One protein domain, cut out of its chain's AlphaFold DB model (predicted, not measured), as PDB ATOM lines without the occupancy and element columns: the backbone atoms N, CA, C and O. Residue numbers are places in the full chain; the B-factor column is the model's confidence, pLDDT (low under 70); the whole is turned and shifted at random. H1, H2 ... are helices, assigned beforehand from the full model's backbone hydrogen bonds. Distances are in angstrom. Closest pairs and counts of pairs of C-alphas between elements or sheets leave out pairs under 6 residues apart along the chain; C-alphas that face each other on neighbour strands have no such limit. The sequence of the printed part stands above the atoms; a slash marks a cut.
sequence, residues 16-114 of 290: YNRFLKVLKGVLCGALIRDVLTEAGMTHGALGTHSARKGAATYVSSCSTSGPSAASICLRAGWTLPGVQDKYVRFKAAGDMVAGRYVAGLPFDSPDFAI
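AT A GLANCE: This is residues 16 to 114 of the 290 residues of an uncharacterized protein of Phytophthora megakarya (UniProt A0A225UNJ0). A helical hairpin, H3 and H4, with H6 packed crosswise on it makes a small three-helix core, and H1 and H2 form a corner set off to one side beyond a long link. Short H5 lies on a loop away from this core, and short H7, at the far end of the link after H6, is near H6 but touches no helix. The printed part has 99 residues with seven named helices, H1 to H7 in order, and no named strand: all helix. It is loose, with a radius of gyration of the C-alphas of 16.3 A and spans of 44 by 36 by 22 A.

IN THESE COORDINATES: H1, residues 16 to 27, begins at C-alpha 16 (192.943, 131.936, 134.711) and is 16.2 A long. H2, residues 30 to 38, measures 12.4 A. H3, residues 50 to 61, measures 16.1 A from C-alpha 50 (205.467, 138.299, 134.876). H4 is residues 69 to 76, 10.4 A, and H5 residues 84 to 87, 5.2 A. H6, residues 92 to 102, measures 15.2 A. H7, residues 110 to 113, 5.9 A, ends at C-alpha 113 (202.016, 163.867, 143.980).

HOW THE PARTS SIT: H1 and H2 are close but not clearly touching, about perpendicular at 74 degrees; their closest C-alphas, Leu 27 and Arg 33, are 6.3 A apart. Both are apart from H4 and H6. H3 and H4 touch as a helical hairpin, at a shallow tilt of 24 degrees, opposite ways; the closest C-alphas, Arg 52 and Ala 76, are 5.6 A apart. H3 touches H6 with residues 55 to 59 alone, about perpendicular at 74 degrees, closest at the C-alphas of Val 59 and Tyr 101, 6.0 A. H4 and H6 touch, closest at the C-alphas of Ser 71 and Gly 94, 5.2 A, at a steep tilt of 68 degrees, only just short of perpendicular, the same way. With 1 of these 3 pairs at a shallow tilt, helix packing is only just mostly crossed. H5 touches no helix; H4 and H5 are only just apart, closest 8.4 A. H6 and H7 are close but not clearly touching, at the C-alphas of Arg 100 and Phe 112, 7.3 A. Every O i to N i+4 pair is within hydrogen-bond range in H1, H2, H3, H4 and H6; H5 and H7 are too short for one.

THE WHOLE: The C-alphas farthest apart, those of Ala 30 and Tyr 87, are 47.4 A apart. The printed part has no cut; the link from H2 to H3 is long, with 11 residues. Mean pLDDT of the printed part is 89.6, and no printed residue is under 70.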
ATOM      1  N   TYR A  16     191.498 132.118 134.869       89.31
ATOM      2  CA  TYR A  16     192.943 131.936 134.711       89.31
ATOM      3  C   TYR A  16     193.316 131.373 133.329       89.31
ATOM      4  O   TYR A  16     194.129 131.963 132.622       89.31
ATOM      5  N   ASN A  17     192.681 130.273 132.909       91.94
ATOM      6  CA  ASN A  17     192.976 129.632 131.623       91.94
ATOM      7  C   ASN A  17     192.582 130.521 130.439       91.94
ATOM      8  O   ASN A  17     193.302 130.578 129.442       91.94
ATOM      9  N   ARG A  18     191.462 131.246 130.551       92.75
ATOM     10  CA  ARG A  18     191.028 132.212 129.531       92.75
ATOM     11  C   ARG A  18     192.024 133.356 129.390       92.75
ATOM     12  O   ARG A  18     192.450 133.645 128.276       92.75
ATOM     13  N   PHE A  19     192.429 133.955 130.509       91.62
ATOM     14  CA  PHE A  19     193.444 135.002 130.530       91.62
ATOM     15  C   PHE A  19     194.768 134.509 129.941       91.62
ATOM     16  O   PHE A  19     195.309 135.153 129.051       91.62
ATOM     17  N   LEU A  20     195.251 133.334 130.357       92.06
ATOM     18  CA  LEU A  20     196.484 132.747 129.831       92.06
ATOM     19  C   LEU A  20     196.408 132.500 128.318       92.06
ATOM     20  O   LEU A  20     197.377 132.767 127.610       92.06
ATOM     21  N   LYS A  21     195.271 132.008 127.810       93.56
ATOM     22  CA  LYS A  21     195.062 131.798 126.371       93.56
ATOM     23  C   LYS A  21     195.145 133.113 125.595       93.56
ATOM     24  O   LYS A  21     195.839 133.165 124.583       93.56
ATOM     25  N   VAL A  22     194.476 134.164 126.076       93.31
ATOM     26  CA  VAL A  22     194.522 135.499 125.455       93.31
ATOM     27  C   VAL A  22     195.934 136.077 125.519       93.31
ATOM     28  O   VAL A  22     196.453 136.511 124.496       93.31
ATOM     29  N   LEU A  23     196.590 136.005 126.681       93.62
ATOM     30  CA  LEU A  23     197.958 136.482 126.872       93.62
ATOM     31  C   LEU A  23     198.927 135.806 125.895       93.62
ATOM     32  O   LEU A  23     199.694 136.492 125.230       93.62
ATOM     33  N   LYS A  24     198.860 134.475 125.753       92.56
ATOM     34  CA  LYS A  24     199.673 133.742 124.770       92.56
ATOM     35  C   LYS A  24     199.403 134.208 123.343       92.56
ATOM     36  O   LYS A  24     200.353 134.400 122.594       92.56
ATOM     37  N   GLY A  25     198.135 134.415 122.982       94.25
ATOM     38  CA  GLY A  25     197.759 134.952 121.673       94.25
ATOM     39  C   GLY A  25     198.399 136.313 121.397       94.25
ATOM     40  O   GLY A  25     199.004 136.492 120.346       94.25
ATOM     41  N   VAL A  26     198.342 137.232 122.368       92.69
ATOM     42  CA  VAL A  26     198.964 138.565 122.267       92.69
ATOM     43  C   VAL A  26     200.486 138.464 122.143       92.69
ATOM     44  O   VAL A  26     201.058 139.066 121.240       92.69
ATOM     45  N   LEU A  27     201.144 137.666 122.992       92.44
ATOM     46  CA  LEU A  27     202.604 137.484 122.975       92.44
ATOM     47  C   LEU A  27     203.121 136.802 121.699       92.44
ATOM     48  O   LEU A  27     204.286 136.964 121.350       92.44
ATOM     49  N   CYS A  28     202.273 136.034 121.009       92.12
ATOM     50  CA  CYS A  28     202.599 135.416 119.721       92.12
ATOM     51  C   CYS A  28     202.273 136.316 118.517       92.12
ATOM     52  O   CYS A  28     202.636 135.968 117.392       92.12
ATOM     53  N   GLY A  29     201.591 137.447 118.724       93.56
ATOM     54  CA  GLY A  29     201.306 138.417 117.670       93.56
ATOM     55  C   GLY A  29     202.592 139.031 117.114       93.56
ATOM     56  O   GLY A  29     203.538 139.255 117.866       93.56
ATOM     57  N   ALA A  30     202.627 139.301 115.804       91.19
ATOM     58  CA  ALA A  30     203.826 139.784 115.107       91.19
ATOM     59  C   ALA A  30     204.437 141.024 115.782       91.19
ATOM     60  O   ALA A  30     205.585 140.973 116.203       91.19
ATOM     61  N   LEU A  31     203.622 142.058 116.024       89.75
ATOM     62  CA  LEU A  31     204.061 143.299 116.667       89.75
ATOM     63  C   LEU A  31     204.765 143.059 118.014       89.75
ATOM     64  O   LEU A  31     205.850 143.570 118.254       89.75
ATOM     65  N   ILE A  32     204.153 142.270 118.901       92.50
ATOM     66  CA  ILE A  32     204.714 142.026 120.236       92.50
ATOM     67  C   ILE A  32     205.940 141.119 120.161       92.50
ATOM     68  O   ILE A  32     206.883 141.306 120.924       92.50
ATOM     69  N   ARG A  33     205.963 140.154 119.239       91.75
ATOM     70  CA  ARG A  33     207.145 139.318 119.018       91.75
ATOM     71  C   ARG A  33     208.354 140.134 118.582       91.75
ATOM     72  O   ARG A  33     209.448 139.840 119.057       91.75
ATOM     73  N   ASP A  34     208.162 141.114 117.709       92.94
ATOM     74  CA  ASP A  34     209.252 141.958 117.219       92.94
ATOM     75  C   ASP A  34     209.813 142.802 118.373       92.94
ATOM     76  O   ASP A  34     211.007 142.722 118.656       92.94
ATOM     77  N   VAL A  35     208.937 143.438 119.162       94.31
ATOM     78  CA  VAL A  35     209.318 144.174 120.385       94.31
ATOM     79  C   VAL A  35     210.064 143.285 121.389       94.31
ATOM     80  O   VAL A  35     211.062 143.698 121.976       94.31
ATOM     81  N   LEU A  36     209.608 142.047 121.605       92.81
ATOM     82  CA  LEU A  36     210.305 141.113 122.494       92.81
ATOM     83  C   LEU A  36     211.682 140.733 121.947       92.81
ATOM     84  O   LEU A  36     212.631 140.647 122.720       92.81
ATOM     85  N   THR A  37     211.797 140.534 120.635       93.56
ATOM     86  CA  THR A  37     213.059 140.169 119.983       93.56
ATOM     87  C   THR A  37     214.074 141.305 120.081       93.56
ATOM     88  O   THR A  37     215.228 141.051 120.423       93.56
ATOM     89  N   GLU A  38     213.643 142.552 119.877       95.44
ATOM     90  CA  GLU A  38     214.461 143.754 120.098       95.44
ATOM     91  C   GLU A  38     214.956 143.855 121.548       95.44
ATOM     92  O   GLU A  38     216.095 144.245 121.797       95.44
ATOM     93  N   ALA A  39     214.135 143.424 122.509       92.06
ATOM     94  CA  ALA A  39     214.500 143.346 123.920       92.06
ATOM     95  C   ALA A  39     215.324 142.090 124.294       92.06
ATOM     96  O   ALA A  39     215.587 141.861 125.475       92.06
ATOM     97  N   GLY A  40     215.712 141.246 123.329       94.56
ATOM     98  CA  GLY A  40     216.452 140.003 123.581       94.56
ATOM     99  C   GLY A  40     215.631 138.916 124.290       94.56
ATOM    100  O   GLY A  40     216.188 138.017 124.924       94.56
ATOM    101  N   MET A  41     214.303 138.993 124.212       92.50
ATOM    102  CA  MET A  41     213.358 138.092 124.865       92.50
ATOM    103  C   MET A  41     212.597 137.240 123.847       92.50
ATOM    104  O   MET A  41     212.359 137.621 122.705       92.50
ATOM    105  N   THR A  42     212.142 136.068 124.288       91.31
ATOM    106  CA  THR A  42     211.213 135.235 123.514       91.31
ATOM    107  C   THR A  42     209.807 135.324 124.100       91.31
ATOM    108  O   THR A  42     209.620 135.673 125.267       91.31
ATOM    109  N   HIS A  43     208.793 134.940 123.322       85.12
ATOM    110  CA  HIS A  43     207.399 134.897 123.784       85.12
ATOM    111  C   HIS A  43     207.190 134.001 125.023       85.12
ATOM    112  O   HIS A  43     206.243 134.212 125.777       85.12
ATOM    113  N   GLY A  44     208.074 133.023 125.263       87.44
ATOM    114  CA  GLY A  44     208.047 132.159 126.449       87.44
ATOM    115  C   GLY A  44     208.624 132.797 127.718       87.44
ATOM    116  O   GLY A  44     208.415 132.269 128.807       87.44
ATOM    117  N   ALA A  45     209.323 133.931 127.607       87.44
ATOM    118  CA  ALA A  45     209.913 134.626 128.752       87.44
ATOM    119  C   ALA A  45     208.862 135.342 129.624       87.44
ATOM    120  O   ALA A  45     209.111 135.645 130.794       87.44
ATOM    121  N   LEU A  46     207.670 135.599 129.074       90.75
ATOM    122  CA  LEU A  46     206.558 136.232 129.776       90.75
ATOM    123  C   LEU A  46     205.428 135.233 130.041       90.75
ATOM    124  O   LEU A  46     205.038 134.441 129.191       90.75
ATOM    125  N   GLY A  47     204.867 135.301 131.246       90.56
ATOM    126  CA  GLY A  47     203.748 134.475 131.677       90.56
ATOM    127  C   GLY A  47     202.801 135.230 132.603       90.56
ATOM    128  O   GLY A  47     202.956 136.423 132.863       90.56
ATOM    129  N   THR A  48     201.824 134.514 133.158       88.81
ATOM    130  CA  THR A  48     200.739 135.095 133.976       88.81
ATOM    131  C   THR A  48     201.226 135.855 135.204       88.81
ATOM    132  O   THR A  48     200.545 136.754 135.687       88.81
ATOM    133  N   HIS A  49     202.401 135.499 135.722       88.56
ATOM    134  CA  HIS A  49     202.993 136.136 136.895       88.56
ATOM    135  C   HIS A  49     203.989 137.246 136.543       88.56
ATOM    136  O   HIS A  49     204.382 137.989 137.440       88.56
ATOM    137  N   SER A  50     204.396 137.379 135.274       91.19
ATOM    138  CA  SER A  50     205.467 138.299 134.876       91.19
ATOM    139  C   SER A  50     205.116 139.754 135.159       91.19
ATOM    140  O   SER A  50     205.973 140.475 135.647       91.19
ATOM    141  N   ALA A  51     203.854 140.163 134.979       88.19
ATOM    142  CA  ALA A  51     203.416 141.522 135.309       88.19
ATOM    143  C   ALA A  51     203.637 141.861 136.795       88.19
ATOM    144  O   ALA A  51     204.200 142.902 137.118       88.19
ATOM    145  N   ARG A  52     203.263 140.957 137.714       90.69
ATOM    146  CA  ARG A  52     203.449 141.184 139.160       90.69
ATOM    147  C   ARG A  52     204.917 141.125 139.565       90.69
ATOM    148  O   ARG A  52     205.346 141.937 140.374       90.69
ATOM    149  N   LYS A  53     205.682 140.186 138.995       92.69
ATOM    150  CA  LYS A  53     207.129 140.075 139.237       92.69
ATOM    151  C   LYS A  53     207.861 141.327 138.760       92.69
ATOM    152  O   LYS A  53     208.581 141.924 139.543       92.69
ATOM    153  N   GLY A  54     207.613 141.751 137.522       93.31
ATOM    154  CA  GLY A  54     208.204 142.953 136.938       93.31
ATOM    155  C   GLY A  54     207.848 144.211 137.724       93.31
ATOM    156  O   GLY A  54     208.740 144.977 138.064       93.31
ATOM    157  N   ALA A  55     206.577 144.377 138.107       94.06
ATOM    158  CA  ALA A  55     206.153 145.487 138.957       94.06
ATOM    159  C   ALA A  55     206.865 145.478 140.320       94.06
ATOM    160  O   ALA A  55     207.377 146.508 140.746       94.06
ATOM    161  N   ALA A  56     206.954 144.322 140.989       94.75
ATOM    162  CA  ALA A  56     207.661 144.205 142.262       94.75
ATOM    163  C   ALA A  56     209.155 144.544 142.123       94.75
ATOM    164  O   ALA A  56     209.676 145.329 142.914       94.75
ATOM    165  N   THR A  57     209.820 144.012 141.091       94.25
ATOM    166  CA  THR A  57     211.223 144.316 140.780       94.25
ATOM    167  C   THR A  57     211.418 145.806 140.522       94.25
ATOM    168  O   THR A  57     212.288 146.411 141.148       94.25
ATOM    169  N   TYR A  58     210.584 146.420 139.680       94.44
ATOM    170  CA  TYR A  58     210.643 147.850 139.383       94.44
ATOM    171  C   TYR A  58     210.510 148.693 140.655       94.44
ATOM    172  O   TYR A  58     211.407 149.466 140.975       94.44
ATOM    173  N   VAL A  59     209.457 148.481 141.452       93.94
ATOM    174  CA  VAL A  59     209.230 149.249 142.689       93.94
ATOM    175  C   VAL A  59     210.382 149.076 143.681       93.94
ATOM    176  O   VAL A  59     210.766 150.035 144.341       93.94
ATOM    177  N   SER A  60     210.957 147.873 143.776       93.00
ATOM    178  CA  SER A  60     212.074 147.598 144.689       93.00
ATOM    179  C   SER A  60     213.412 148.211 144.264       93.00
ATOM    180  O   SER A  60     214.309 148.305 145.095       93.00
ATOM    181  N   SER A  61     213.562 148.598 142.991       91.00
ATOM    182  CA  SER A  61     214.847 149.026 142.414       91.00
ATOM    183  C   SER A  61     214.854 150.451 141.863       91.00
ATOM    184  O   SER A  61     215.926 151.026 141.707       91.00
ATOM    185  N   CYS A  62     213.691 151.045 141.590       87.25
ATOM    186  CA  CYS A  62     213.600 152.369 140.973       87.25
ATOM    187  C   CYS A  62     214.006 153.522 141.903       87.25
ATOM    188  O   CYS A  62     214.384 154.578 141.414       87.25
ATOM    189  N   SER A  63     213.938 153.350 143.228       85.31
ATOM    190  CA  SER A  63     214.219 154.423 144.188       85.31
ATOM    191  C   SER A  63     214.777 153.893 145.504       85.31
ATOM    192  O   SER A  63     214.305 152.891 146.041       85.31
ATOM    193  N   THR A  64     215.731 154.626 146.081       83.50
ATOM    194  CA  THR A  64     216.243 154.392 147.443       83.50
ATOM    195  C   THR A  64     215.240 154.782 148.531       83.50
ATOM    196  O   THR A  64     215.424 154.430 149.693       83.50
ATOM    197  N   SER A  65     214.167 155.491 148.171       82.50
ATOM    198  CA  SER A  65     213.080 155.920 149.064       82.50
ATOM    199  C   SER A  65     211.768 155.177 148.768       82.50
ATOM    200  O   SER A  65     210.673 155.708 148.978       82.50
ATOM    201  N   GLY A  66     211.866 153.958 148.228       83.75
ATOM    202  CA  GLY A  66     210.729 153.096 147.914       83.75
ATOM    203  C   GLY A  66     209.987 152.545 149.148       83.75
ATOM    204  O   GLY A  66     210.439 152.687 150.288       83.75
ATOM    205  N   PRO A  67     208.820 151.905 148.945       89.94
ATOM    206  CA  PRO A  67     208.112 151.188 150.005       89.94
ATOM    207  C   PRO A  67     208.946 150.033 150.573       89.94
ATOM    208  O   PRO A  67     209.855 149.515 149.928       89.94
ATOM    209  N   SER A  68     208.585 149.561 151.769       89.94
ATOM    210  CA  SER A  68     209.235 148.383 152.353       89.94
ATOM    211  C   SER A  68     209.008 147.130 151.499       89.94
ATOM    212  O   SER A  68     207.953 146.966 150.880       89.94
ATOM    213  N   ALA A  69     209.958 146.190 151.545       89.62
ATOM    214  CA  ALA A  69     209.833 144.898 150.865       89.62
ATOM    215  C   ALA A  69     208.531 144.167 151.236       89.62
ATOM    216  O   ALA A  69     207.879 143.583 150.375       89.62
ATOM    217  N   ALA A  70     208.091 144.273 152.494       90.25
ATOM    218  CA  ALA A  70     206.823 143.701 152.926       90.25
ATOM    219  C   ALA A  70     205.618 144.321 152.202       90.25
ATOM    220  O   ALA A  70     204.740 143.595 151.747       90.25
ATOM    221  N   SER A  71     205.574 145.648 152.044       90.81
ATOM    222  CA  SER A  71     204.504 146.308 151.288       90.81
ATOM    223  C   SER A  71     204.507 145.912 149.812       90.81
ATOM    224  O   SER A  71     203.435 145.713 149.247       90.81
ATOM    225  N   ILE A  72     205.686 145.730 149.211       92.44
ATOM    226  CA  ILE A  72     205.821 145.254 147.828       92.44
ATOM    227  C   ILE A  72     205.295 143.819 147.694       92.44
ATOM    228  O   ILE A  72     204.457 143.554 146.832       92.44
ATOM    229  N   CYS A  73     205.727 142.903 148.565       91.88
ATOM    230  CA  CYS A  73     205.276 141.509 148.559       91.88
ATOM    231  C   CYS A  73     203.760 141.399 148.765       91.88
ATOM    232  O   CYS A  73     203.084 140.713 148.000       91.88
ATOM    233  N   LEU A  74     203.208 142.133 149.737       90.25
ATOM    234  CA  LEU A  74     201.767 142.152 149.989       90.25
ATOM    235  C   LEU A  74     200.990 142.720 148.787       90.25
ATOM    236  O   LEU A  74     199.987 142.130 148.387       90.25
ATOM    237  N   ARG A  75     201.475 143.797 148.146       89.69
ATOM    238  CA  ARG A  75     200.879 144.354 146.911       89.69
ATOM    239  C   ARG A  75     200.935 143.368 145.743       89.69
ATOM    240  O   ARG A  75     200.001 143.298 144.948       89.69
ATOM    241  N   ALA A  76     202.009 142.588 145.638       90.88
ATOM    242  CA  ALA A  76     202.152 141.532 144.635       90.88
ATOM    243  C   ALA A  76     201.253 140.305 144.915       90.88
ATOM    244  O   ALA A  76     201.108 139.429 144.050       90.88
ATOM    245  N   GLY A  77     200.618 140.255 146.094       89.56
ATOM    246  CA  GLY A  77     199.810 139.134 146.563       89.56
ATOM    247  C   GLY A  77     200.659 137.929 146.965       89.56
ATOM    248  O   GLY A  77     200.254 136.795 146.714       89.56
ATOM    249  N   TRP A  78     201.861 138.161 147.496       90.62
ATOM    250  CA  TRP A  78     202.777 137.124 147.966       90.62
ATOM    251  C   TRP A  78     202.712 136.990 149.485       90.62
ATOM    252  O   TRP A  78     202.652 137.987 150.204       90.62
ATOM    253  N   THR A  79     202.769 135.748 149.962       88.00
ATOM    254  CA  THR A  79     202.917 135.426 151.385       88.00
ATOM    255  C   THR A  79     204.297 135.855 151.871       88.00
ATOM    256  O   THR A  79     205.297 135.628 151.184       88.00
ATOM    257  N   LEU A  80     204.364 136.464 153.056       88.12
ATOM    258  CA  LEU A  80     205.647 136.804 153.665       88.12
ATOM    259  C   LEU A  80     206.255 135.557 154.327       88.12
ATOM    260  O   LEU A  80     205.534 134.736 154.891       88.12
ATOM    261  N   PRO A  81     207.580 135.365 154.281       85.44
ATOM    262  CA  PRO A  81     208.192 134.167 154.841       85.44
ATOM    263  C   PRO A  81     208.108 134.138 156.377       85.44
ATOM    264  O   PRO A  81     208.429 135.110 157.068       85.44
ATOM    265  N   GLY A  82     207.736 132.975 156.919       87.31
ATOM    266  CA  GLY A  82     207.794 132.671 158.349       87.31
ATOM    267  C   GLY A  82     206.909 133.574 159.210       87.31
ATOM    268  O   GLY A  82     205.734 133.790 158.930       87.31
ATOM    269  N   VAL A  83     207.480 134.097 160.296       85.69
ATOM    270  CA  VAL A  83     206.743 134.900 161.283       85.69
ATOM    271  C   VAL A  83     206.279 136.256 160.743       85.69
ATOM    272  O   VAL A  83     205.346 136.845 161.288       85.69
ATOM    273  N   GLN A  84     206.896 136.754 159.666       83.56
ATOM    274  CA  GLN A  84     206.565 138.065 159.108       83.56
ATOM    275  C   GLN A  84     205.113 138.130 158.631       83.56
ATOM    276  O   GLN A  84     204.478 139.156 158.825       83.56
ATOM    277  N   ASP A  85     204.557 137.037 158.110       80.88
ATOM    278  CA  ASP A  85     203.159 136.990 157.659       80.88
ATOM    279  C   ASP A  85     202.164 137.246 158.805       80.88
ATOM    280  O   ASP A  85     201.121 137.871 158.625       80.88
ATOM    281  N   LYS A  86     202.524 136.829 160.025       80.69
ATOM    282  CA  LYS A  86     201.696 137.000 161.227       80.69
ATOM    283  C   LYS A  86     201.831 138.390 161.849       80.69
ATOM    284  O   LYS A  86     200.866 138.911 162.410       80.69
ATOM    285  N   TYR A  87     203.027 138.973 161.798       79.81
ATOM    286  CA  TYR A  87     203.345 140.208 162.525       79.81
ATOM    287  C   TYR A  87     203.354 141.459 161.643       79.81
ATOM    288  O   TYR A  87     203.084 142.561 162.125       79.81
ATOM    289  N   VAL A  88     203.624 141.315 160.347       81.62
ATOM    290  CA  VAL A  88     203.696 142.428 159.404       81.62
ATOM    291  C   VAL A  88     202.343 142.597 158.733       81.62
ATOM    292  O   VAL A  88     202.010 141.959 157.740       81.62
ATOM    293  N   ARG A  89     201.543 143.498 159.299       72.38
ATOM    294  CA  ARG A  89     200.235 143.841 158.743       72.38
ATOM    295  C   ARG A  89     200.375 144.670 157.474       72.38
ATOM    296  O   ARG A  89     201.304 145.466 157.331       72.38
ATOM    297  N   PHE A  90     199.377 144.547 156.606       71.88
ATOM    298  CA  PHE A  90     199.186 145.442 155.474       71.88
ATOM    299  C   PHE A  90     199.181 146.902 155.947       71.88
ATOM    300  O   PHE A  90     198.294 147.339 156.681       71.88
ATOM    301  N   LYS A  91     200.208 147.655 155.546       72.94
ATOM    302  CA  LYS A  91     200.323 149.084 155.838       72.94
ATOM    303  C   LYS A  91     199.831 149.867 154.630       72.94
ATOM    304  O   LYS A  91     200.534 149.938 153.623       72.94
ATOM    305  N   ALA A  92     198.680 150.524 154.782       76.19
ATOM    306  CA  ALA A  92     198.094 151.402 153.765       76.19
ATOM    307  C   ALA A  92     199.111 152.411 153.198       76.19
ATOM    308  O   ALA A  92     199.098 152.702 152.011       76.19
ATOM    309  N   ALA A  93     200.048 152.885 154.029       83.88
ATOM    310  CA  ALA A  93     201.123 153.777 153.606       83.88
ATOM    311  C   ALA A  93     202.006 153.217 152.482       83.88
ATOM    312  O   ALA A  93     202.182 153.866 151.454       83.88
ATOM    313  N   GLY A  94     202.548 152.016 152.688       87.75
ATOM    314  CA  GLY A  94     203.441 151.381 151.723       87.75
ATOM    315  C   GLY A  94     202.704 150.910 150.471       87.75
ATOM    316  O   GLY A  94     203.253 150.960 149.378       87.75
ATOM    317  N   ASP A  95     201.441 150.510 150.616       88.62
ATOM    318  CA  ASP A  95     200.581 150.128 149.498       88.62
ATOM    319  C   ASP A  95     200.249 151.310 148.571       88.62
ATOM    320  O   ASP A  95     200.370 151.198 147.352       88.62
ATOM    321  N   MET A  96     199.899 152.464 149.152       90.19
ATOM    322  CA  MET A  96     199.586 153.689 148.408       90.19
ATOM    323  C   MET A  96     200.793 154.182 147.603       90.19
ATOM    324  O   MET A  96     200.660 154.465 146.412       90.19
ATOM    325  N   VAL A  97     201.982 154.227 148.217       91.19
ATOM    326  CA  VAL A  97     203.197 154.643 147.503       91.19
ATOM    327  C   VAL A  97     203.610 153.607 146.448       91.19
ATOM    328  O   VAL A  97     203.934 153.991 145.327       91.19
ATOM    329  N   ALA A  98     203.513 152.301 146.740       92.12
ATOM    330  CA  ALA A  98     203.755 151.250 145.746       92.12
ATOM    331  C   ALA A  98     202.814 151.396 144.543       92.12
ATOM    332  O   ALA A  98     203.248 151.265 143.403       92.12
ATOM    333  N   GLY A  99     201.540 151.720 144.784       91.06
ATOM    334  CA  GLY A  99     200.566 152.007 143.734       91.06
ATOM    335  C   GLY A  99     201.003 153.144 142.810       91.06
ATOM    336  O   GLY A  99     200.910 152.992 141.596       91.06
ATOM    337  N   ARG A 100     201.537 154.241 143.365       91.94
ATOM    338  CA  ARG A 100     202.066 155.373 142.582       91.94
ATOM    339  C   ARG A 100     203.272 154.987 141.727       91.94
ATOM    340  O   ARG A 100     203.306 155.331 140.550       91.94
ATOM    341  N   TYR A 101     204.215 154.223 142.284       92.62
ATOM    342  CA  TYR A 101     205.354 153.711 141.517       92.62
ATOM    343  C   TYR A 101     204.901 152.805 140.366       92.62
ATOM    344  O   TYR A 101     205.328 152.997 139.234       92.62
ATOM    345  N   VAL A 102     204.001 151.847 140.622       92.81
ATOM    346  CA  VAL A 102     203.492 150.937 139.575       92.81
ATOM    347  C   VAL A 102     202.659 151.676 138.522       92.81
ATOM    348  O   VAL A 102     202.609 151.236 137.378       92.81
ATOM    349  N   ALA A 103     202.047 152.808 138.874       91.81
ATOM    350  CA  ALA A 103     201.381 153.694 137.921       91.81
ATOM    351  C   ALA A 103     202.361 154.484 137.028       91.81
ATOM    352  O   ALA A 103     201.912 155.203 136.140       91.81
ATOM    353  N   GLY A 104     203.676 154.361 137.245       91.75
ATOM    354  CA  GLY A 104     204.700 155.024 136.438       91.75
ATOM    355  C   GLY A 104     204.872 156.511 136.747       91.75
ATOM    356  O   GLY A 104     205.408 157.237 135.917       91.75
ATOM    357  N   LEU A 105     204.419 156.981 137.916       92.62
ATOM    358  CA  LEU A 105     204.603 158.381 138.297       92.62
ATOM    359  C   LEU A 105     206.096 158.704 138.523       92.62
ATOM    360  O   LEU A 105     206.811 157.879 139.103       92.62
ATOM    361  N   PRO A 106     206.566 159.900 138.117       91.75
ATOM    362  CA  PRO A 106     207.980 160.280 138.184       91.75
ATOM    363  C   PRO A 106     208.409 160.540 139.630       91.75
ATOM    364  O   PRO A 106     208.089 161.576 140.202       91.75
ATOM    365  N   PHE A 107     209.101 159.584 140.254       89.19
ATOM    366  CA  PHE A 107     209.457 159.614 141.684       89.19
ATOM    367  C   PHE A 107     210.488 160.685 142.068       89.19
ATOM    368  O   PHE A 107     210.714 160.930 143.257       89.19
ATOM    369  N   ASP A 108     211.102 161.296 141.066       89.06
ATOM    370  CA  ASP A 108     212.077 162.379 141.105       89.06
ATOM    371  C   ASP A 108     211.465 163.726 140.675       89.06
ATOM    372  O   ASP A 108     212.178 164.660 140.322       89.06
ATOM    373  N   SER A 109     210.136 163.848 140.719       90.75
ATOM    374  CA  SER A 109     209.409 165.075 140.397       90.75
ATOM    375  C   SER A 109     208.312 165.359 141.433       90.75
ATOM    376  O   SER A 109     207.703 164.424 141.965       90.75
ATOM    377  N   PRO A 110     207.972 166.642 141.689       90.69
ATOM    378  CA  PRO A 110     206.750 167.014 142.407       90.69
ATOM    379  C   PRO A 110     205.482 166.377 141.819       90.69
ATOM    380  O   PRO A 110     204.501 166.160 142.532       90.69
ATOM    381  N   ASP A 111     205.496 166.043 140.528       92.31
ATOM    382  CA  ASP A 111     204.360 165.430 139.840       92.31
ATOM    383  C   ASP A 111     204.111 163.981 140.277       92.31
ATOM    384  O   ASP A 111     203.042 163.432 140.012       92.31
ATOM    385  N   PHE A 112     205.005 163.378 141.071       92.75
ATOM    386  CA  PHE A 112     204.685 162.148 141.799       92.75
ATOM    387  C   PHE A 112     203.445 162.297 142.696       92.75
ATOM    388  O   PHE A 112     202.740 161.321 142.970       92.75
ATOM    389  N   ALA A 113     203.168 163.522 143.156       92.38
ATOM    390  CA  ALA A 113     202.016 163.867 143.980       92.38
ATOM    391  C   ALA A 113     200.772 164.286 143.175       92.38
ATOM    392  O   ALA A 113     199.785 164.716 143.775       92.38
ATOM    393  N   ILE A 114     200.777 164.146 141.844       93.31
ATOM    394  CA  ILE A 114     199.610 164.467 141.017       93.31
ATOM    395  C   ILE A 114     198.392 163.620 141.427       93.31
ATOM    396  O   ILE A 114     198.516 162.456 141.846       93.31
TER     397      ILE A 114